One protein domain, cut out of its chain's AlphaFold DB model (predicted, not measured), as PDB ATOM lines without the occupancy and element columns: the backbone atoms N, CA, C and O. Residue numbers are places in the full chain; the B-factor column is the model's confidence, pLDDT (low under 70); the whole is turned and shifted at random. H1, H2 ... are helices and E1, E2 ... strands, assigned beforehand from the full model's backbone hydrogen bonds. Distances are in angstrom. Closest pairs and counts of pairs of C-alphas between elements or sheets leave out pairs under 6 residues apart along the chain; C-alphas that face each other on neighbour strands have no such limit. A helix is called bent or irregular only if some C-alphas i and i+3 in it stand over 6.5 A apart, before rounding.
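Overview. This is residues 197 to 352 of the 354 residues of an uncharacterized protein of Porphyromonadaceae bacterium KA00676 (UniProt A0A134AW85). One twisted sheet of seven strands forms a wall, with the three helices over one of its faces, H2 over E2, H1 over E4 and H3 over the edge strand E7, and no named helix over the other face. A small separate hairpin of E5 and E6 sits by E8 and E9, near Asp 330 and Leu 345, and residues 258 to 263, in the link from E3 to E4, stick out. The printed part has 156 residues, with three named helices and nine named strands in the order H1 H2 E1 E2 E3 E4 E5 E6 H3 E7 E8 E9; the large sheet runs E1 E2 E3 E4 E9 E8 E7, antiparallel throughout. The class is mixed, helices and strands, with 74 residues in named elements, under half of those printed. The whole is compact, with a radius of gyration of the C-alphas of 16.8 A and spans of 51 by 35 by 31 A.

Along the chain. H1, residues 197 to 201, begins with C-alpha 197 at (-13.694, -3.109, 16.771); it is irregular, with C-alphas 197 and 200 7.3 A apart. H2, residues 214 to 223, is 14.3 A long from first to last C-alpha. E1, residues 227 to 231, is 13.4 A long, E2, residues 234 to 238, 13.5 A, and E3, residues 248 to 253, 16.6 A. E4, residues 270 to 277, is 20.7 A long and starts with C-alpha 270 at (-17.346, -1.786, 30.587). E5, residues 284 to 286, and E6, residues 293 to 295, are short. H3, residues 297 to 305, is 12.1 A long, and E7, residues 317 to 320, 10.1 A. E8, residues 325 to 332, is 21.7 A long, and E9, residues 344 to 351, 23.6 A, ending with C-alpha 351 at (-19.673, -11.818, 28.069).

Arrangement. E1, E2, E3 and E4 form one meander, each strand the antiparallel neighbour of the one before, and E7, E8 and E9 form another. N 229 and O 236 are 2.7 A apart between E1 and E2, N 237 and O 249 2.8 A between E2 and E3, and N 250 and O 274 2.8 A between E3 and E4, each pair within hydrogen-bond range. E4, of the first meander, and E9, of the second, are antiparallel neighbours, with 159 degrees between their directions; N 277 and O 345 are 2.8 A apart, within hydrogen-bond range. N 332 and O 344 are 2.8 A apart between E8 and E9, and N 318 and O 327 2.8 A between E7 and E8. H1, H2 and H3 lie on the same face of the sheet. H1 is over E4 at a height over the sheet of 8.6 A; the closest C-alphas of the two are those of Tyr 201 and Ile 270, 6.4 A apart. H2 is over E2 at a height of 9.3 A and runs along the strands, at 6 degrees to E2 on the local plane; their closest C-alphas, of Glu 221 and Tyr 237, are 7.4 A apart. H1 and H2 are close but not clearly touching, with the C-alphas of Tyr 201 and Val 217 7.5 A apart. H3 is over E7 at a height of 10.6 A, with only just enough C-alphas of the sheet near it, 6, for a local plane, and runs along the strands, at 1 degrees to E7 on that plane; their closest C-alphas, of Met 303 and Phe 318, are 7.0 A apart. E5 and E6 form a hairpin, with N 285 and O 294 2.8 A apart; the C-alphas of Ile 284 and Asp 330, the closest of E5 and E8, are 7.4 A apart. In H3 every O i to N i+4 pair is within hydrogen-bond range, in H2 5 of 6, and in H1 0 of 1, beside 1 of 2 O i to N i+3 pairs.

Size, cuts and confidence. The two C-alphas farthest apart, those of Glu 259 and Ala 288, are 51.7 A apart. The printed part has no cut. The links H1 to H2, E3 to E4, H3 to E7 and E8 to E9 are long. The mean pLDDT of the printed part is 83.7, and it is under 70 at residues 205 to 206, 255 to 267, 314 to 315 and 333 to 342.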
ATOM      1  N   ASN A 197     -14.618  -4.180  16.385       92.69
ATOM      2  CA  ASN A 197     -13.694  -3.109  16.771       92.69
ATOM      3  C   ASN A 197     -13.931  -2.567  18.191       92.69
ATOM      4  O   ASN A 197     -13.186  -1.699  18.626       92.69
ATOM      5  N   LEU A 198     -14.974  -3.017  18.891       94.06
ATOM      6  CA  LEU A 198     -15.333  -2.561  20.236       94.06
ATOM      7  C   LEU A 198     -15.105  -3.649  21.297       94.06
ATOM      8  O   LEU A 198     -15.140  -3.363  22.491       94.06
ATOM      9  N   LEU A 199     -14.860  -4.900  20.889       92.62
ATOM     10  CA  LEU A 199     -14.792  -6.042  21.807       92.62
ATOM     11  C   LEU A 199     -13.662  -5.929  22.828       92.62
ATOM     12  O   LEU A 199     -13.791  -6.438  23.940       92.62
ATOM     13  N   HIS A 200     -12.569  -5.240  22.490       89.94
ATOM     14  CA  HIS A 200     -11.453  -5.027  23.411       89.94
ATOM     15  C   HIS A 200     -11.769  -4.031  24.541       89.94
ATOM     16  O   HIS A 200     -10.948  -3.846  25.437       89.94
ATOM     17  N   TYR A 201     -12.937  -3.387  24.521       93.12
ATOM     18  CA  TYR A 201     -13.407  -2.545  25.621       93.12
ATOM     19  C   TYR A 201     -14.147  -3.331  26.697       93.12
ATOM     20  O   TYR A 201     -14.099  -2.933  27.859       93.12
ATOM     21  N   LEU A 202     -14.788  -4.443  26.335       91.00
ATOM     22  CA  LEU A 202     -15.505  -5.290  27.281       91.00
ATOM     23  C   LEU A 202     -14.543  -5.937  28.273       91.00
ATOM     24  O   LEU A 202     -13.543  -6.520  27.871       91.00
ATOM     25  N   GLU A 203     -14.863  -5.919  29.559       85.06
ATOM     26  CA  GLU A 203     -14.185  -6.790  30.512       85.06
ATOM     27  C   GLU A 203     -14.629  -8.251  30.334       85.06
ATOM     28  O   GLU A 203     -15.801  -8.547  30.104       85.06
ATOM     29  N   ASN A 204     -13.689  -9.183  30.481       81.25
ATOM     30  CA  ASN A 204     -13.968 -10.604  30.661       81.25
ATOM     31  C   ASN A 204     -13.177 -11.101  31.879       81.25
ATOM     32  O   ASN A 204     -12.037 -11.559  31.727       81.25
ATOM     33  N   PRO A 205     -13.756 -11.026  33.091       67.88
ATOM     34  CA  PRO A 205     -13.059 -11.431  34.307       67.88
ATOM     35  C   PRO A 205     -12.675 -12.917  34.290       67.88
ATOM     36  O   PRO A 205     -11.626 -13.280  34.814       67.88
ATOM     37  N   LEU A 206     -13.464 -13.765  33.623       69.00
ATOM     38  CA  LEU A 206     -13.244 -15.215  33.550       69.00
ATOM     39  C   LEU A 206     -12.028 -15.585  32.694       69.00
ATOM     40  O   LEU A 206     -11.392 -16.607  32.931       69.00
ATOM     41  N   LYS A 207     -11.683 -14.742  31.715       71.69
ATOM     42  CA  LYS A 207     -10.489 -14.899  30.872       71.69
ATOM     43  C   LYS A 207      -9.356 -13.940  31.243       71.69
ATOM     44  O   LYS A 207      -8.391 -13.822  30.494       71.69
ATOM     45  N   GLY A 208      -9.469 -13.234  32.372       72.69
ATOM     46  CA  GLY A 208      -8.480 -12.249  32.818       72.69
ATOM     47  C   GLY A 208      -8.356 -11.021  31.907       72.69
ATOM     48  O   GLY A 208      -7.383 -10.275  32.010       72.69
ATOM     49  N   PHE A 209      -9.318 -10.790  31.008       76.56
ATOM     50  CA  PHE A 209      -9.315  -9.621  30.139       76.56
ATOM     51  C   PHE A 209      -9.909  -8.431  30.890       76.56
ATOM     52  O   PHE A 209     -11.088  -8.420  31.235       76.56
ATOM     53  N   ALA A 210      -9.085  -7.421  31.164       77.19
ATOM     54  CA  ALA A 210      -9.489  -6.312  32.024       77.19
ATOM     55  C   ALA A 210     -10.434  -5.294  31.355       77.19
ATOM     56  O   ALA A 210     -10.952  -4.431  32.058       77.19
ATOM     57  N   GLY A 211     -10.626  -5.370  30.032       86.38
ATOM     58  CA  GLY A 211     -11.393  -4.382  29.274       86.38
ATOM     59  C   GLY A 211     -10.833  -2.959  29.394       86.38
ATOM     60  O   GLY A 211      -9.665  -2.754  29.746       86.38
ATOM     61  N   LYS A 212     -11.683  -1.973  29.100       90.56
ATOM     62  CA  LYS A 212     -11.420  -0.543  29.306       90.56
ATOM     63  C   LYS A 212     -12.282   0.026  30.420       90.56
ATOM     64  O   LYS A 212     -13.377  -0.469  30.693       90.56
ATOM     65  N   THR A 213     -11.788   1.083  31.055       89.75
ATOM     66  CA  THR A 213     -12.626   1.932  31.904       89.75
ATOM     67  C   THR A 213     -13.463   2.867  31.043       89.75
ATOM     68  O   THR A 213     -13.119   3.165  29.896       89.75
ATOM     69  N   ILE A 214     -14.554   3.379  31.605       89.62
ATOM     70  CA  ILE A 214     -15.364   4.366  30.896       89.62
ATOM     71  C   ILE A 214     -14.575   5.631  30.543       89.62
ATOM     72  O   ILE A 214     -14.799   6.178  29.476       89.62
ATOM     73  N   ASP A 215     -13.622   6.065  31.371       89.31
ATOM     74  CA  ASP A 215     -12.831   7.269  31.079       89.31
ATOM     75  C   ASP A 215     -11.874   7.048  29.893       89.31
ATOM     76  O   ASP A 215     -11.710   7.937  29.058       89.31
ATOM     77  N   GLU A 216     -11.300   5.843  29.756       92.94
ATOM     78  CA  GLU A 216     -10.530   5.470  28.560       92.94
ATOM     79  C   GLU A 216     -11.409   5.458  27.300       92.94
ATOM     80  O   GLU A 216     -10.961   5.890  26.235       92.94
ATOM     81  N   VAL A 217     -12.650   4.970  27.409       93.62
ATOM     82  CA  VAL A 217     -13.620   4.968  26.301       93.62
ATOM     83  C   VAL A 217     -14.040   6.389  25.934       93.62
ATOM     84  O   VAL A 217     -14.064   6.720  24.752       93.62
ATOM     85  N   SER A 218     -14.304   7.256  26.911       92.00
ATOM     86  CA  SER A 218     -14.673   8.652  26.662       92.00
ATOM     87  C   SER A 218     -13.570   9.409  25.930       92.00
ATOM     88  O   SER A 218     -13.844  10.063  24.930       92.00
ATOM     89  N   ALA A 219     -12.310   9.244  26.348       93.69
ATOM     90  CA  ALA A 219     -11.168   9.850  25.663       93.69
ATOM     91  C   ALA A 219     -10.975   9.315  24.230       93.69
ATOM     92  O   ALA A 219     -10.390   9.986  23.379       93.69
ATOM     93  N   PHE A 220     -11.416   8.085  23.952       93.81
ATOM     94  CA  PHE A 220     -11.416   7.530  22.603       93.81
ATOM     95  C   PHE A 220     -12.549   8.105  21.745       93.81
ATOM     96  O   PHE A 220     -12.294   8.528  20.621       93.81
ATOM     97  N   GLU A 221     -13.774   8.156  22.265       95.44
ATOM     98  CA  GLU A 221     -14.931   8.708  21.552       95.44
ATOM     99  C   GLU A 221     -14.762  10.207  21.257       95.44
ATOM    100  O   GLU A 221     -15.086  10.654  20.158       95.44
ATOM    101  N   GLU A 222     -14.143  10.964  22.167       93.06
ATOM    102  CA  GLU A 222     -13.771  12.366  21.940       93.06
ATOM    103  C   GLU A 222     -12.821  12.515  20.740       93.06
ATOM    104  O   GLU A 222     -13.026  13.370  19.880       93.06
ATOM    105  N   LYS A 223     -11.823  11.628  20.605       94.38
ATOM    106  CA  LYS A 223     -10.913  11.617  19.441       94.38
ATOM    107  C   LYS A 223     -11.625  11.292  18.131       94.38
ATOM    108  O   LYS A 223     -11.147  11.698  17.074       94.38
ATOM    109  N   LEU A 224     -12.732  10.556  18.185       93.00
ATOM    110  CA  LEU A 224     -13.581  10.286  17.023       93.00
ATOM    111  C   LEU A 224     -14.561  11.427  16.716       93.00
ATOM    112  O   LEU A 224     -15.276  11.350  15.713       93.00
ATOM    113  N   GLY A 225     -14.590  12.468  17.556       93.00
ATOM    114  CA  GLY A 225     -15.512  13.594  17.453       93.00
ATOM    115  C   GLY A 225     -16.952  13.239  17.821       93.00
ATOM    116  O   GLY A 225     -17.866  13.948  17.407       93.00
ATOM    117  N   SER A 226     -17.173  12.129  18.532       93.69
ATOM    118  CA  SER A 226     -18.510  11.705  18.947       93.69
ATOM    119  C   SER A 226     -19.071  12.639  20.026       93.69
ATOM    120  O   SER A 226     -18.345  13.092  20.910       93.69
ATOM    121  N   GLU A 227     -20.376  12.906  19.981       91.56
ATOM    122  CA  GLU A 227     -21.050  13.772  20.959       91.56
ATOM    123  C   GLU A 227     -21.604  12.933  22.116       91.56
ATOM    124  O   GLU A 227     -22.327  11.960  21.894       91.56
ATOM    125  N   GLU A 228     -21.236  13.278  23.352       90.12
ATOM    126  CA  GLU A 228     -21.576  12.503  24.550       90.12
ATOM    127  C   GLU A 228     -22.933  12.896  25.151       90.12
ATOM    128  O   GLU A 228     -23.232  14.066  25.374       90.12
ATOM    129  N   HIS A 229     -23.698  11.873  25.527       85.62
ATOM    130  CA  HIS A 229     -24.933  11.941  26.301       85.62
ATOM    131  C   HIS A 229     -24.793  11.087  27.565       85.62
ATOM    132  O   HIS A 229     -24.640   9.858  27.510       85.62
ATOM    133  N   ILE A 230     -24.840  11.737  28.728       77.06
ATOM    134  CA  ILE A 230     -24.573  11.099  30.023       77.06
ATOM    135  C   ILE A 230     -25.864  10.539  30.624       77.06
ATOM    136  O   ILE A 230     -26.884  11.221  30.701       77.06
ATOM    137  N   SER A 231     -25.800   9.300  31.114       74.12
ATOM    138  CA  SER A 231     -26.867   8.656  31.886       74.12
ATOM    139  C   SER A 231     -26.284   7.922  33.096       74.12
ATOM    140  O   SER A 231     -25.096   7.601  33.132       74.12
ATOM    141  N   TYR A 232     -27.100   7.642  34.111       72.50
ATOM    142  CA  TYR A 232     -26.636   6.865  35.260       72.50
ATOM    143  C   TYR A 232     -26.323   5.416  34.841       72.50
ATOM    144  O   TYR A 232     -27.186   4.726  34.300       72.50
ATOM    145  N   GLY A 233     -25.087   4.954  35.068       77.50
ATOM    146  CA  GLY A 233     -24.647   3.587  34.742       77.50
ATOM    147  C   GLY A 233     -24.354   3.308  33.258       77.50
ATOM    148  O   GLY A 233     -24.016   2.174  32.904       77.50
ATOM    149  N   SER A 234     -24.446   4.315  32.382       88.38
ATOM    150  CA  SER A 234     -23.996   4.207  30.989       88.38
ATOM    151  C   SER A 234     -23.617   5.548  30.367       88.38
ATOM    152  O   SER A 234     -24.156   6.590  30.731       88.38
ATOM    153  N   ARG A 235     -22.718   5.538  29.380       91.31
ATOM    154  CA  ARG A 235     -22.496   6.710  28.516       91.31
ATOM    155  C   ARG A 235     -22.859   6.374  27.086       91.31
ATOM    156  O   ARG A 235     -22.477   5.314  26.589       91.31
ATOM    157  N   THR A 236     -23.625   7.257  26.465       94.44
ATOM    158  CA  THR A 236     -24.093   7.115  25.088       94.44
ATOM    159  C   THR A 236     -23.426   8.172  24.229       94.44
ATOM    160  O   THR A 236     -23.270   9.302  24.667       94.44
ATOM    161  N   TYR A 237     -23.046   7.812  23.013       95.69
ATOM    162  CA  TYR A 237     -22.342   8.682  22.087       95.69
ATOM    163  C   TYR A 237     -23.051   8.689  20.741       95.69
ATOM    164  O   TYR A 237     -23.304   7.621  20.177       95.69
ATOM    165  N   GLU A 238     -23.347   9.874  20.213       95.12
ATOM    166  CA  GLU A 238     -23.697  10.044  18.803       95.12
ATOM    167  C   GLU A 238     -22.429   9.950  17.957       95.12
ATOM    168  O   GLU A 238     -21.500  10.747  18.092       95.12
ATOM    169  N   VAL A 239     -22.389   8.946  17.088       94.31
ATOM    170  CA  VAL A 239     -21.186   8.556  16.356       94.31
ATOM    171  C   VAL A 239     -21.031   9.416  15.108       94.31
ATOM    172  O   VAL A 239     -21.899   9.423  14.237       94.31
ATOM    173  N   LYS A 240     -19.881  10.088  14.974       92.62
ATOM    174  CA  LYS A 240     -19.491  10.772  13.726       92.62
ATOM    175  C   LYS A 240     -18.654   9.883  12.803       92.62
ATOM    176  O   LYS A 240     -18.782   9.978  11.586       92.62
ATOM    177  N   THR A 241     -17.849   8.985  13.378       92.94
ATOM    178  CA  THR A 241     -17.034   8.007  12.637       92.94
ATOM    179  C   THR A 241     -17.495   6.590  12.953       92.94
ATOM    180  O   THR A 241     -17.174   6.050  14.011       92.94
ATOM    181  N   SER A 242     -18.249   5.995  12.033       93.44
ATOM    182  CA  SER A 242     -18.854   4.668  12.180       93.44
ATOM    183  C   SER A 242     -17.888   3.531  11.820       93.44
ATOM    184  O   SER A 242     -17.061   3.689  10.921       93.44
ATOM    185  N   PHE A 243     -17.996   2.381  12.493       93.62
ATOM    186  CA  PHE A 243     -17.205   1.183  12.183       93.62
ATOM    187  C   PHE A 243     -17.958   0.178  11.317       93.62
ATOM    188  O   PHE A 243     -17.356  -0.413  10.421       93.62
ATOM    189  N   ASP A 244     -19.251   0.007  11.576       93.50
ATOM    190  CA  ASP A 244     -20.108  -1.002  10.956       93.50
ATOM    191  C   ASP A 244     -21.456  -0.406  10.489       93.50
ATOM    192  O   ASP A 244     -22.403  -1.138  10.202       93.50
ATOM    193  N   GLY A 245     -21.563   0.925  10.408       93.12
ATOM    194  CA  GLY A 245     -22.783   1.648  10.027       93.12
ATOM    195  C   GLY A 245     -23.650   2.092  11.213       93.12
ATOM    196  O   GLY A 245     -24.758   2.592  11.008       93.12
ATOM    197  N   GLU A 246     -23.178   1.918  12.449       95.12
ATOM    198  CA  GLU A 246     -23.830   2.427  13.652       95.12
ATOM    199  C   GLU A 246     -23.795   3.956  13.701       95.12
ATOM    200  O   GLU A 246     -22.803   4.579  13.312       95.12
ATOM    201  N   TYR A 247     -24.870   4.548  14.218       94.19
ATOM    202  CA  TYR A 247     -24.975   5.993  14.440       94.19
ATOM    203  C   TYR A 247     -24.929   6.358  15.934       94.19
ATOM    204  O   TYR A 247     -24.783   7.527  16.285       94.19
ATOM    205  N   GLN A 248     -25.040   5.364  16.820       95.00
ATOM    206  CA  GLN A 248     -24.951   5.548  18.264       95.00
ATOM    207  C   GLN A 248     -24.254   4.353  18.918       95.00
ATOM    208  O   GLN A 248     -24.522   3.204  18.554       95.00
ATOM    209  N   ARG A 249     -23.406   4.627  19.914       96.81
ATOM    210  CA  ARG A 249     -22.767   3.626  20.781       96.81
ATOM    211  C   ARG A 249     -23.091   3.924  22.239       96.81
ATOM    212  O   ARG A 249     -22.951   5.061  22.674       96.81
ATOM    213  N   THR A 250     -23.474   2.915  23.010       95.81
ATOM    214  CA  THR A 250     -23.672   3.027  24.458       95.81
ATOM    215  C   THR A 250     -22.783   2.029  25.179       95.81
ATOM    216  O   THR A 250     -22.777   0.841  24.860       95.81
ATOM    217  N   TYR A 251     -22.073   2.504  26.193       95.25
ATOM    218  CA  TYR A 251     -21.182   1.707  27.024       95.25
ATOM    219  C   TYR A 251     -21.759   1.621  28.432       95.25
ATOM    220  O   TYR A 251     -21.942   2.642  29.098       95.25
ATOM    221  N   PHE A 252     -22.059   0.403  28.880       92.12
ATOM    222  CA  PHE A 252     -22.562   0.135  30.223       92.12
ATOM    223  C   PHE A 252     -21.411  -0.289  31.119       92.12
ATOM    224  O   PHE A 252     -20.630  -1.174  30.760       92.12
ATOM    225  N   PHE A 253     -21.326   0.325  32.291       87.69
ATOM    226  CA  PHE A 253     -20.229   0.110  33.223       87.69
ATOM    227  C   PHE A 253     -20.739  -0.010  34.651       87.69
ATOM    228  O   PHE A 253     -21.822   0.472  34.984       87.69
ATOM    229  N   TYR A 254     -19.959  -0.667  35.506       76.38
ATOM    230  CA  TYR A 254     -20.290  -0.726  36.923       76.38
ATOM    231  C   TYR A 254     -19.821   0.527  37.647       76.38
ATOM    232  O   TYR A 254     -18.625   0.808  37.712       76.38
ATOM    233  N   ASP A 255     -20.758   1.242  38.253       69.62
ATOM    234  CA  ASP A 255     -20.457   2.322  39.184       69.62
ATOM    235  C   ASP A 255     -20.529   1.783  40.621       69.62
ATOM    236  O   ASP A 255     -21.510   1.959  41.339       69.62
ATOM    237  N   TYR A 256     -19.517   1.003  41.019       56.06
ATOM    238  CA  TYR A 256     -19.398   0.515  42.395       56.06
ATOM    239  C   TYR A 256     -18.849   1.634  43.287       56.06
ATOM    240  O   TYR A 256     -17.678   1.620  43.655       56.06
ATOM    241  N   ALA A 257     -19.684   2.618  43.610       49.25
ATOM    242  CA  ALA A 257     -19.364   3.636  44.613       49.25
ATOM    243  C   ALA A 257     -19.694   3.189  46.054       49.25
ATOM    244  O   ALA A 257     -19.550   3.981  46.978       49.25
ATOM    245  N   ASP A 258     -20.137   1.943  46.269       42.88
ATOM    246  CA  ASP A 258     -20.572   1.469  47.586       42.88
ATOM    247  C   ASP A 258     -19.600   0.412  48.144       42.88
ATOM    248  O   ASP A 258     -19.581  -0.748  47.710       42.88
ATOM    249  N   GLU A 259     -18.789   0.813  49.131       45.91
ATOM    250  CA  GLU A 259     -17.865  -0.038  49.906       45.91
ATOM    251  C   GLU A 259     -18.558  -1.273  50.523       45.91
ATOM    252  O   GLU A 259     -17.905  -2.259  50.874       45.91
ATOM    253  N   LYS A 260     -19.896  -1.264  50.591       43.38
ATOM    254  CA  LYS A 260     -20.766  -2.297  51.162       43.38
ATOM    255  C   LYS A 260     -20.591  -3.707  50.583       43.38
ATOM    256  O   LYS A 260     -20.917  -4.674  51.268       43.38
ATOM    257  N   TYR A 261     -20.088  -3.859  49.356       45.34
ATOM    258  CA  TYR A 261     -20.018  -5.171  48.690       45.34
ATOM    259  C   TYR A 261     -18.622  -5.800  48.612       45.34
ATOM    260  O   TYR A 261     -18.487  -6.870  48.022       45.34
ATOM    261  N   GLY A 262     -17.590  -5.187  49.207       43.75
ATOM    262  CA  GLY A 262     -16.280  -5.824  49.435       43.75
ATOM    263  C   GLY A 262     -15.543  -6.352  48.191       43.75
ATOM    264  O   GLY A 262     -14.548  -7.067  48.325       43.75
ATOM    265  N   ARG A 263     -15.997  -6.030  46.972       44.78
ATOM    266  CA  ARG A 263     -15.369  -6.475  45.723       44.78
ATOM    267  C   ARG A 263     -14.245  -5.514  45.347       44.78
ATOM    268  O   ARG A 263     -14.493  -4.441  44.810       44.78
ATOM    269  N   LYS A 264     -12.994  -5.919  45.584       42.53
ATOM    270  CA  LYS A 264     -11.818  -5.275  44.978       42.53
ATOM    271  C   LYS A 264     -11.808  -5.577  43.472       42.53
ATOM    272  O   LYS A 264     -11.332  -6.627  43.057       42.53
ATOM    273  N   GLY A 265     -12.360  -4.672  42.667       48.03
ATOM    274  CA  GLY A 265     -12.391  -4.732  41.202       48.03
ATOM    275  C   GLY A 265     -12.361  -3.322  40.610       48.03
ATOM    276  O   GLY A 265     -12.758  -2.370  41.278       48.03
ATOM    277  N   LYS A 266     -11.818  -3.168  39.396       53.22
ATOM    278  CA  LYS A 266     -11.580  -1.862  38.759       53.22
ATOM    279  C   LYS A 266     -12.889  -1.074  38.632       53.22
ATOM    280  O   LYS A 266     -13.839  -1.530  38.008       53.22
ATOM    281  N   TYR A 267     -12.915   0.112  39.229       63.00
ATOM    282  CA  TYR A 267     -14.018   1.064  39.152       63.00
ATOM    283  C   TYR A 267     -14.350   1.370  37.674       63.00
ATOM    284  O   TYR A 267     -13.444   1.671  36.894       63.00
ATOM    285  N   ARG A 268     -15.635   1.298  37.287       72.62
ATOM    286  CA  ARG A 268     -16.155   1.748  35.979       72.62
ATOM    287  C   ARG A 268     -15.649   0.992  34.741       72.62
ATOM    288  O   ARG A 268     -15.503   1.597  33.677       72.62
ATOM    289  N   SER A 269     -15.404  -0.311  34.847       84.56
ATOM    290  CA  SER A 269     -15.143  -1.180  33.690       84.56
ATOM    291  C   SER A 269     -16.401  -1.428  32.847       84.56
ATOM    292  O   SER A 269     -17.514  -1.498  33.378       84.56
ATOM    293  N   ILE A 270     -16.234  -1.553  31.523       91.06
ATOM    294  CA  ILE A 270     -17.346  -1.786  30.587       91.06
ATOM    295  C   ILE A 270     -17.743  -3.266  30.575       91.06
ATOM    296  O   ILE A 270     -16.938  -4.109  30.193       91.06
ATOM    297  N   TYR A 271     -18.996  -3.590  30.898       89.25
ATOM    298  CA  TYR A 271     -19.498  -4.977  30.896       89.25
ATOM    299  C   TYR A 271     -20.451  -5.301  29.740       89.25
ATOM    300  O   TYR A 271     -20.738  -6.469  29.480       89.25
ATOM    301  N   ARG A 272     -20.975  -4.278  29.059       93.56
ATOM    302  CA  ARG A 272     -21.843  -4.418  27.886       93.56
ATOM    303  C   ARG A 272     -21.669  -3.209  26.981       93.56
ATOM    304  O   ARG A 272     -21.564  -2.081  27.463       93.56
ATOM    305  N   ILE A 273     -21.705  -3.445  25.678       96.50
ATOM    306  CA  ILE A 273     -21.718  -2.395  24.658       96.50
ATOM    307  C   ILE A 273     -22.982  -2.568  23.830       96.50
ATOM    308  O   ILE A 273     -23.355  -3.697  23.522       96.50
ATOM    309  N   ARG A 274     -23.619  -1.456  23.469       96.38
ATOM    310  CA  ARG A 274     -24.752  -1.398  22.545       96.38
ATOM    311  C   ARG A 274     -24.403  -0.527  21.353       96.38
ATOM    312  O   ARG A 274     -23.880   0.566  21.540       96.38
ATOM    313  N   CYS A 275     -24.744  -0.965  20.150       96.38
ATOM    314  CA  CYS A 275     -24.746  -0.127  18.951       96.38
ATOM    315  C   CYS A 275     -26.167   0.004  18.406       96.38
ATOM    316  O   CYS A 275     -26.942  -0.951  18.488       96.38
ATOM    317  N   ARG A 276     -26.510   1.169  17.842       94.38
ATOM    318  CA  ARG A 276     -27.766   1.373  17.102       94.38
ATOM    319  C   ARG A 276     -27.517   1.647  15.630       94.38
ATOM    320  O   ARG A 276     -26.610   2.401  15.269       94.38
ATOM    321  N   TYR A 277     -28.383   1.083  14.800       93.88
ATOM    322  CA  TYR A 277     -28.344   1.151  13.349       93.88
ATOM    323  C   TYR A 277     -29.718   1.571  12.830       93.88
ATOM    324  O   TYR A 277     -30.741   1.021  13.231       93.88
ATOM    325  N   LYS A 278     -29.744   2.518  11.888       90.50
ATOM    326  CA  LYS A 278     -31.005   3.020  11.313       90.50
ATOM    327  C   LYS A 278     -31.738   1.972  10.472       90.50
ATOM    328  O   LYS A 278     -32.949   2.044  10.319       90.50
ATOM    329  N   ASN A 279     -31.006   1.020   9.891       90.62
ATOM    330  CA  ASN A 279     -31.581  -0.012   9.037       90.62
ATOM    331  C   ASN A 279     -31.873  -1.284   9.842       90.62
ATOM    332  O   ASN A 279     -30.966  -2.071  10.114       90.62
ATOM    333  N   LEU A 280     -33.151  -1.496  10.164       89.69
ATOM    334  CA  LEU A 280     -33.619  -2.689  10.868       89.69
ATOM    335  C   LEU A 280     -33.263  -3.997  10.138       89.69
ATOM    336  O   LEU A 280     -32.846  -4.978  10.761       89.69
ATOM    337  N   GLY A 281     -33.367  -3.971   8.806       90.38
ATOM    338  CA  GLY A 281     -33.183  -5.129   7.935       90.38
ATOM    339  C   GLY A 281     -31.795  -5.759   8.011       90.38
ATOM    340  O   GLY A 281     -31.657  -6.900   7.601       90.38
ATOM    341  N   LEU A 282     -30.795  -5.065   8.575       93.62
ATOM    342  CA  LEU A 282     -29.436  -5.595   8.756       93.62
ATOM    343  C   LEU A 282     -29.382  -6.874   9.599       93.62
ATOM    344  O   LEU A 282     -28.444  -7.663   9.457       93.62
ATOM    345  N   GLY A 283     -30.359  -7.062  10.484       91.75
ATOM    346  CA  GLY A 283     -30.397  -8.212  11.377       91.75
ATOM    347  C   GLY A 283     -31.773  -8.794  11.633       91.75
ATOM    348  O   GLY A 283     -31.874  -9.949  12.045       91.75
ATOM    349  N   ILE A 284     -32.831  -8.011  11.422       91.38
ATOM    350  CA  ILE A 284     -34.174  -8.365  11.862       91.38
ATOM    351  C   ILE A 284     -35.192  -8.031  10.776       91.38
ATOM    352  O   ILE A 284     -35.114  -7.000  10.110       91.38
ATOM    353  N   ARG A 285     -36.196  -8.892  10.648       89.56
ATOM    354  CA  ARG A 285     -37.395  -8.687   9.835       89.56
ATOM    355  C   ARG A 285     -38.647  -8.826  10.688       89.56
ATOM    356  O   ARG A 285     -38.618  -9.431  11.756       89.56
ATOM    357  N   TYR A 286     -39.749  -8.270  10.208       84.69
ATOM    358  CA  TYR A 286     -41.054  -8.517  10.808       84.69
ATOM    359  C   TYR A 286     -41.625  -9.817  10.249       84.69
ATOM    360  O   TYR A 286     -41.489 -10.083   9.054       84.69
ATOM    361  N   ASP A 287     -42.206 -10.645  11.108       83.56
ATOM    362  CA  ASP A 287     -42.731 -11.939  10.699       83.56
ATOM    363  C   ASP A 287     -43.992 -11.818   9.826       83.56
ATOM    364  O   ASP A 287     -44.650 -10.777   9.767       83.56
ATOM    365  N   ALA A 288     -44.336 -12.901   9.124       74.06
ATOM    366  CA  ALA A 288     -45.435 -12.899   8.157       74.06
ATOM    367  C   ALA A 288     -46.821 -12.701   8.800       74.06
ATOM    368  O   ALA A 288     -47.752 -12.253   8.134       74.06
ATOM    369  N   ARG A 289     -46.968 -13.019  10.093       78.00
ATOM    370  CA  ARG A 289     -48.187 -12.727  10.867       78.00
ATOM    371  C   ARG A 289     -48.297 -11.272  11.285       78.00
ATOM    372  O   ARG A 289     -49.369 -10.823  11.680       78.00
ATOM    373  N   GLY A 290     -47.184 -10.561  11.233       74.19
ATOM    374  CA  GLY A 290     -47.075  -9.214  11.716       74.19
ATOM    375  C   GLY A 290     -47.262  -9.106  13.226       74.19
ATOM    376  O   GLY A 290     -47.955  -8.201  13.678       74.19
ATOM    377  N   THR A 291     -46.685 -10.027  13.998       74.56
ATOM    378  CA  THR A 291     -46.727  -9.993  15.470       74.56
ATOM    379  C   THR A 291     -45.376  -9.811  16.111       74.56
ATOM    380  O   THR A 291     -45.297  -9.322  17.237       74.56
ATOM    381  N   SER A 292     -44.309 -10.223  15.433       79.75
ATOM    382  CA  SER A 292     -43.003 -10.293  16.061       79.75
ATOM    383  C   SER A 292     -41.872  -9.968  15.103       79.75
ATOM    384  O   SER A 292     -41.946 -10.187  13.895       79.75
ATOM    385  N   TYR A 293     -40.805  -9.429  15.676       86.44
ATOM    386  CA  TYR A 293     -39.534  -9.247  15.000       86.44
ATOM    387  C   TYR A 293     -38.682 -10.509  15.149       86.44
ATOM    388  O   TYR A 293     -38.536 -11.048  16.248       86.44
ATOM    389  N   VAL A 294     -38.094 -10.979  14.056       90.12
ATOM    390  CA  VAL A 294     -37.319 -12.226  13.990       90.12
ATOM    391  C   VAL A 294     -36.003 -11.989  13.261       90.12
ATOM    392  O   VAL A 294     -35.910 -11.078  12.441       90.12
ATOM    393  N   ALA A 295     -34.975 -12.776  13.576       92.56
ATOM    394  CA  ALA A 295     -33.682 -12.640  12.909       92.56
ATOM    395  C   ALA A 295     -33.792 -12.976  11.409       92.56
ATOM    396  O   ALA A 295     -34.597 -13.823  11.013       92.56
ATOM    397  N   THR A 296     -32.997 -12.300  10.579       93.88
ATOM    398  CA  THR A 296     -32.879 -12.619   9.148       93.88
ATOM    399  C   THR A 296     -31.943 -13.805   8.929       93.88
ATOM    400  O   THR A 296     -30.965 -13.989   9.662       93.88
ATOM    401  N   ASP A 297     -32.194 -14.584   7.878       93.88
ATOM    402  CA  ASP A 297     -31.340 -15.717   7.503       93.88
ATOM    403  C   ASP A 297     -29.925 -15.259   7.122       93.88
ATOM    404  O   ASP A 297     -28.949 -15.999   7.264       93.88
ATOM    405  N   GLU A 298     -29.782 -14.045   6.589       95.81
ATOM    406  CA  GLU A 298     -28.495 -13.422   6.289       95.81
ATOM    407  C   GLU A 298     -27.664 -13.177   7.554       95.81
ATOM    408  O   GLU A 298     -26.486 -13.543   7.580       95.81
ATOM    409  N   LEU A 299     -28.272 -12.626   8.613       96.44
ATOM    410  CA  LEU A 299     -27.588 -12.428   9.891       96.44
ATOM    411  C   LEU A 299     -27.247 -13.766  10.546       96.44
ATOM    412  O   LEU A 299     -26.122 -13.936  11.015       96.44
ATOM    413  N   ILE A 300     -28.191 -14.715  10.559       95.81
ATOM    414  CA  ILE A 300     -27.968 -16.035  11.160       95.81
ATOM    415  C   ILE A 300     -26.743 -16.693  10.523       95.81
ATOM    416  O   ILE A 300     -25.792 -17.030  11.227       95.81
ATOM    417  N   ARG A 301     -26.695 -16.756   9.187       96.44
ATOM    418  CA  ARG A 301     -25.554 -17.330   8.455       96.44
ATOM    419  C   ARG A 301     -24.244 -16.585   8.710       96.44
ATOM    420  O   ARG A 301     -23.195 -17.223   8.805       96.44
ATOM    421  N   LEU A 302     -24.277 -15.254   8.807       97.69
ATOM    422  CA  LEU A 302     -23.091 -14.450   9.118       97.69
ATOM    423  C   LEU A 302     -22.517 -14.806  10.497       97.69
ATOM    424  O   LEU A 302     -21.308 -15.013  10.623       97.69
ATOM    425  N   MET A 303     -23.377 -14.893  11.512       97.69
ATOM    426  CA  MET A 303     -22.989 -15.193  12.891       97.69
ATOM    427  C   MET A 303     -22.540 -16.652  13.051       97.69
ATOM    428  O   MET A 303     -21.506 -16.913  13.668       97.69
ATOM    429  N   GLU A 304     -23.245 -17.603  12.436       97.19
ATOM    430  CA  GLU A 304     -22.878 -19.026  12.448       97.19
ATOM    431  C   GLU A 304     -21.525 -19.279  11.787       97.19
ATOM    432  O   GLU A 304     -20.684 -19.993  12.338       97.19
ATOM    433  N   LYS A 305     -21.245 -18.614  10.658       97.50
ATOM    434  CA  LYS A 305     -19.928 -18.674  10.004       97.50
ATOM    435  C   LYS A 305     -18.797 -18.172  10.909       97.50
ATOM    436  O   LYS A 305     -17.653 -18.588  10.742       97.50
ATOM    437  N   ALA A 306     -19.102 -17.295  11.864       96.44
ATOM    438  CA  ALA A 306     -18.162 -16.791  12.862       96.44
ATOM    439  C   ALA A 306     -18.128 -17.622  14.163       96.44
ATOM    440  O   ALA A 306     -17.487 -17.216  15.134       96.44
ATOM    441  N   GLY A 307     -18.794 -18.781  14.198       96.94
ATOM    442  CA  GLY A 307     -18.779 -19.705  15.333       96.94
ATOM    443  C   GLY A 307     -19.778 -19.372  16.442       96.94
ATOM    444  O   GLY A 307     -19.596 -19.815  17.574       96.94
ATOM    445  N   PHE A 308     -20.813 -18.578  16.159       97.00
ATOM    446  CA  PHE A 308     -21.904 -18.341  17.104       97.00
ATOM    447  C   PHE A 308     -23.069 -19.296  16.845       97.00
ATOM    448  O   PHE A 308     -23.463 -19.521  15.708       97.00
ATOM    449  N   THR A 309     -23.674 -19.804  17.909       95.81
ATOM    450  CA  THR A 309     -24.920 -20.567  17.862       95.81
ATOM    451  C   THR A 309     -26.103 -19.622  18.022       95.81
ATOM    452  O   THR A 309     -26.173 -18.876  19.003       95.81
ATOM    453  N   PHE A 310     -27.043 -19.663  17.080       94.06
ATOM    454  CA  PHE A 310     -28.317 -18.962  17.206       94.06
ATOM    455  C   PHE A 310     -29.212 -19.664  18.234       94.06
ATOM    456  O   PHE A 310     -29.456 -20.865  18.135       94.06
ATOM    457  N   LEU A 311     -29.704 -18.925  19.229       89.19
ATOM    458  CA  LEU A 311     -30.530 -19.472  20.315       89.19
ATOM    459  C   LEU A 311     -32.038 -19.377  20.045       89.19
ATOM    460  O   LEU A 311     -32.835 -19.765  20.896       89.19
ATOM    461  N   GLY A 312     -32.432 -18.873  18.873       81.56
ATOM    462  CA  GLY A 312     -33.824 -18.796  18.445       81.56
ATOM    463  C   GLY A 312     -34.497 -17.441  18.679       81.56
ATOM    464  O   GLY A 312     -33.898 -16.447  19.099       81.56
ATOM    465  N   THR A 313     -35.789 -17.419  18.363       74.25
ATOM    466  CA  THR A 313     -36.716 -16.289  18.526       74.25
ATOM    467  C   THR A 313     -37.629 -16.579  19.729       74.25
ATOM    468  O   THR A 313     -38.015 -17.732  19.904       74.25
ATOM    469  N   PRO A 314     -38.023 -15.580  20.547       67.25
ATOM    470  CA  PRO A 314     -37.825 -14.135  20.383       67.25
ATOM    471  C   PRO A 314     -36.499 -13.610  20.928       67.25
ATOM    472  O   PRO A 314     -36.273 -12.409  20.881       67.25
ATOM    473  N   GLN A 315     -35.632 -14.464  21.471       69.25
ATOM    474  CA  GLN A 315     -34.423 -14.005  22.149       69.25
ATOM    475  C   GLN A 315     -33.462 -13.303  21.177       69.25
ATOM    476  O   GLN A 315     -32.790 -12.358  21.582       69.25
ATOM    477  N   ARG A 316     -33.417 -13.731  19.902       90.12
ATOM    478  CA  ARG A 316     -32.541 -13.169  18.855       90.12
ATOM    479  C   ARG A 316     -31.088 -13.060  19.343       90.12
ATOM    480  O   ARG A 316     -30.396 -12.067  19.115       90.12
ATOM    481  N   LEU A 317     -30.663 -14.102  20.064       93.69
ATOM    482  CA  LEU A 317     -29.355 -14.216  20.699       93.69
ATOM    483  C   LEU A 317     -28.440 -15.127  19.891       93.69
ATOM    484  O   LEU A 317     -28.853 -16.186  19.415       93.69
ATOM    485  N   PHE A 318     -27.175 -14.740  19.824       96.31
ATOM    486  CA  PHE A 318     -26.100 -15.499  19.206       96.31
ATOM    487  C   PHE A 318     -24.993 -15.680  20.229       96.31
ATOM    488  O   PHE A 318     -24.406 -14.699  20.685       96.31
ATOM    489  N   ARG A 319     -24.696 -16.927  20.587       95.19
ATOM    490  CA  ARG A 319     -23.723 -17.255  21.627       95.19
ATOM    491  C   ARG A 319     -22.553 -18.022  21.047       95.19
ATOM    492  O   ARG A 319     -22.743 -19.061  20.425       95.19
ATOM    493  N   ASN A 320     -21.341 -17.551  21.292       94.69
ATOM    494  CA  ASN A 320     -20.140 -18.331  21.037       94.69
ATOM    495  C   ASN A 320     -19.700 -18.975  22.357       94.69
ATOM    496  O   ASN A 320     -19.277 -18.283  23.281       94.69
ATOM    497  N   TYR A 321     -19.828 -20.298  22.461       90.38
ATOM    498  CA  TYR A 321     -19.557 -21.025  23.705       90.38
ATOM    499  C   TYR A 321     -18.069 -21.035  24.092       90.38
ATOM    500  O   TYR A 321     -17.757 -21.020  25.285       90.38
ATOM    501  N   ASP A 322     -17.160 -20.971  23.116       89.00
ATOM    502  CA  ASP A 322     -15.713 -20.960  23.360       89.00
ATOM    503  C   ASP A 322     -15.254 -19.619  23.932       89.00
ATOM    504  O   ASP A 322     -14.459 -19.545  24.877       89.00
ATOM    505  N   THR A 323     -15.743 -18.518  23.360       88.38
ATOM    506  CA  THR A 323     -15.400 -17.161  23.800       88.38
ATOM    507  C   THR A 323     -16.267 -16.682  24.957       88.38
ATOM    508  O   THR A 323     -15.814 -15.827  25.718       88.38
ATOM    509  N   ARG A 324     -17.453 -17.284  25.131       89.31
ATOM    510  CA  ARG A 324     -18.557 -16.839  26.000       89.31
ATOM    511  C   ARG A 324     -19.097 -15.459  25.640       89.31
ATOM    512  O   ARG A 324     -19.645 -14.766  26.493       89.31
ATOM    513  N   LEU A 325     -18.879 -15.044  24.397       93.12
ATOM    514  CA  LEU A 325     -19.396 -13.797  23.869       93.12
ATOM    515  C   LEU A 325     -20.822 -14.029  23.375       93.12
ATOM    516  O   LEU A 325     -21.071 -14.960  22.603       93.12
ATOM    517  N   THR A 326     -21.728 -13.155  23.789       95.12
ATOM    518  CA  THR A 326     -23.125 -13.178  23.374       95.12
ATOM    519  C   THR A 326     -23.469 -11.869  22.686       95.12
ATOM    520  O   THR A 326     -23.198 -10.791  23.215       95.12
ATOM    521  N   TYR A 327     -24.078 -11.985  21.509       96.75
ATOM    522  CA  TYR A 327     -24.732 -10.888  20.811       96.75
ATOM    523  C   TYR A 327     -26.244 -11.011  20.968       96.75
ATOM    524  O   TYR A 327     -26.790 -12.103  20.810       96.75
ATOM    525  N   SER A 328     -26.921  -9.896  21.222       95.00
ATOM    526  CA  SER A 328     -28.374  -9.787  21.076       95.00
ATOM    527  C   SER A 328     -28.710  -8.773  19.998       95.00
ATOM    528  O   SER A 328     -28.023  -7.763  19.869       95.00
ATOM    529  N   PHE A 329     -29.762  -9.040  19.232       94.56
ATOM    530  CA  PHE A 329     -30.292  -8.111  18.242       94.56
ATOM    531  C   PHE A 329     -31.767  -7.876  18.519       94.56
ATOM    532  O   PHE A 329     -32.552  -8.822  18.610       94.56
ATOM    533  N   ASP A 330     -32.170  -6.619  18.627       91.19
ATOM    534  CA  ASP A 330     -33.555  -6.287  18.928       91.19
ATOM    535  C   ASP A 330     -33.910  -4.877  18.431       91.19
ATOM    536  O   ASP A 330     -33.085  -4.183  17.832       91.19
ATOM    537  N   THR A 331     -35.159  -4.470  18.612       88.12
ATOM    538  CA  THR A 331     -35.679  -3.204  18.102       88.12
ATOM    539  C   THR A 331     -35.605  -2.093  19.137       88.12
ATOM    540  O   THR A 331     -35.932  -2.299  20.305       88.12
ATOM    541  N   TRP A 332     -35.215  -0.897  18.709       79.56
ATOM    542  CA  TRP A 332     -35.281   0.321  19.509       79.56
ATOM    543  C   TRP A 332     -36.220   1.336  18.855       79.56
ATOM    544  O   TRP A 332     -36.165   1.532  17.645       79.56
ATOM    545  N   GLY A 333     -37.035   2.017  19.662       68.88
ATOM    546  CA  GLY A 333     -38.025   2.967  19.156       68.88
ATOM    547  C   GLY A 333     -39.271   2.282  18.580       68.88
ATOM    548  O   GLY A 333     -39.259   1.095  18.261       68.88
ATOM    549  N   GLY A 334     -40.356   3.052  18.485       56.28
ATOM    550  CA  GLY A 334     -41.674   2.588  18.048       56.28
ATOM    551  C   GLY A 334     -42.629   2.290  19.206       56.28
ATOM    552  O   GLY A 334     -42.295   1.579  20.151       56.28
ATOM    553  N   ASP A 335     -43.832   2.853  19.115       45.38
ATOM    554  CA  ASP A 335     -44.999   2.391  19.864       45.38
ATOM    555  C   ASP A 335     -45.571   1.186  19.093       45.38
ATOM    556  O   ASP A 335     -45.899   1.359  17.908       45.38
ATOM    557  N   PRO A 336     -45.671  -0.017  19.694       49.28
ATOM    558  CA  PRO A 336     -46.216  -1.194  19.018       49.28
ATOM    559  C   PRO A 336     -47.612  -0.958  18.422       49.28
ATOM    560  O   PRO A 336     -47.975  -1.647  17.469       49.28
ATOM    561  N   ASP A 337     -48.350   0.050  18.904       47.09
ATOM    562  CA  ASP A 337     -49.728   0.307  18.494       47.09
ATOM    563  C   ASP A 337     -49.913   1.394  17.414       47.09
ATOM    564  O   ASP A 337     -51.044   1.551  16.941       47.09
ATOM    565  N   ARG A 338     -48.894   2.188  17.007       42.44
ATOM    566  CA  ARG A 338     -49.181   3.433  16.233       42.44
ATOM    567  C   ARG A 338     -48.330   3.826  15.019       42.44
ATOM    568  O   ARG A 338     -48.832   4.630  14.241       42.44
ATOM    569  N   SER A 339     -47.137   3.283  14.766       49.34
ATOM    570  CA  SER A 339     -46.498   3.270  13.422       49.34
ATOM    571  C   SER A 339     -45.128   2.579  13.466       49.34
ATOM    572  O   SER A 339     -44.443   2.618  14.482       49.34
ATOM    573  N   ARG A 340     -44.711   1.958  12.351       56.75
ATOM    574  CA  ARG A 340     -43.370   1.351  12.196       56.75
ATOM    575  C   ARG A 340     -42.278   2.372  11.839       56.75
ATOM    576  O   ARG A 340     -41.130   1.990  11.620       56.75
ATOM    577  N   GLU A 341     -42.627   3.652  11.728       53.94
ATOM    578  CA  GLU A 341     -41.662   4.713  11.453       53.94
ATOM    579  C   GLU A 341     -40.797   4.964  12.694       53.94
ATOM    580  O   GLU A 341     -41.303   5.091  13.806       53.94
ATOM    581  N   GLY A 342     -39.476   5.008  12.511       60.28
ATOM    582  CA  GLY A 342     -38.532   5.219  13.612       60.28
ATOM    583  C   GLY A 342     -38.200   3.974  14.443       60.28
ATOM    584  O   GLY A 342     -37.611   4.120  15.511       60.28
ATOM    585  N   VAL A 343     -38.550   2.768  13.971       75.38
ATOM    586  CA  VAL A 343     -38.038   1.511  14.544       75.38
ATOM    587  C   VAL A 343     -36.639   1.235  13.997       75.38
ATOM    588  O   VAL A 343     -36.423   1.171  12.787       75.38
ATOM    589  N   GLU A 344     -35.689   1.039  14.900       86.75
ATOM    590  CA  GLU A 344     -34.268   0.881  14.607       86.75
ATOM    591  C   GLU A 344     -33.751  -0.465  15.106       86.75
ATOM    592  O   GLU A 344     -34.323  -1.069  16.013       86.75
ATOM    593  N   LEU A 345     -32.629  -0.925  14.554       89.69
ATOM    594  CA  LEU A 345     -31.918  -2.080  15.092       89.69
ATOM    595  C   LEU A 345     -30.991  -1.618  16.209       89.69
ATOM    596  O   LEU A 345     -30.180  -0.711  16.010       89.69
ATOM    597  N   PHE A 346     -31.020  -2.303  17.345       91.50
ATOM    598  CA  PHE A 346     -29.896  -2.292  18.264       91.50
ATOM    599  C   PHE A 346     -29.254  -3.672  18.356       91.50
ATOM    600  O   PHE A 346     -29.923  -4.699  18.248       91.50
ATOM    601  N   ALA A 347     -27.942  -3.670  18.567       94.12
ATOM    602  CA  ALA A 347     -27.172  -4.854  18.898       94.12
ATOM    603  C   ALA A 347     -26.494  -4.643  20.255       94.12
ATOM    604  O   ALA A 347     -25.828  -3.621  20.436       94.12
ATOM    605  N   ASP A 348     -26.659  -5.575  21.193       95.12
ATOM    606  CA  ASP A 348     -25.814  -5.646  22.388       95.12
ATOM    607  C   ASP A 348     -24.745  -6.716  22.212       95.12
ATOM    608  O   ASP A 348     -24.985  -7.759  21.608       95.12
ATOM    609  N   VAL A 349     -23.590  -6.487  22.830       95.12
ATOM    610  CA  VAL A 349     -22.555  -7.499  23.008       95.12
ATOM    611  C   VAL A 349     -22.025  -7.476  24.437       95.12
ATOM    612  O   VAL A 349     -21.768  -6.412  25.013       95.12
ATOM    613  N   TYR A 350     -21.899  -8.661  25.031       92.94
ATOM    614  CA  TYR A 350     -21.421  -8.864  26.397       92.94
ATOM    615  C   TYR A 350     -20.852 -10.275  26.574       92.94
ATOM    616  O   TYR A 350     -21.119 -11.174  25.775       92.94
ATOM    617  N   TYR A 351     -20.071 -10.479  27.635       90.62
ATOM    618  CA  TYR A 351     -19.673 -11.818  28.069       90.62
ATOM    619  C   TYR A 351     -20.691 -12.375  29.061       90.62
ATOM    620  O   TYR A 351     -21.127 -11.660  29.969       90.62
ATOM    621  N   ASP A 352     -21.065 -13.643  28.904       82.62
ATOM    622  CA  ASP A 352     -21.985 -14.287  29.840       82.62
ATOM    623  C   ASP A 352     -21.388 -14.327  31.250       82.62
ATOM    624  O   ASP A 352     -20.213 -14.651  31.447       82.62
TER     625      ASP A 352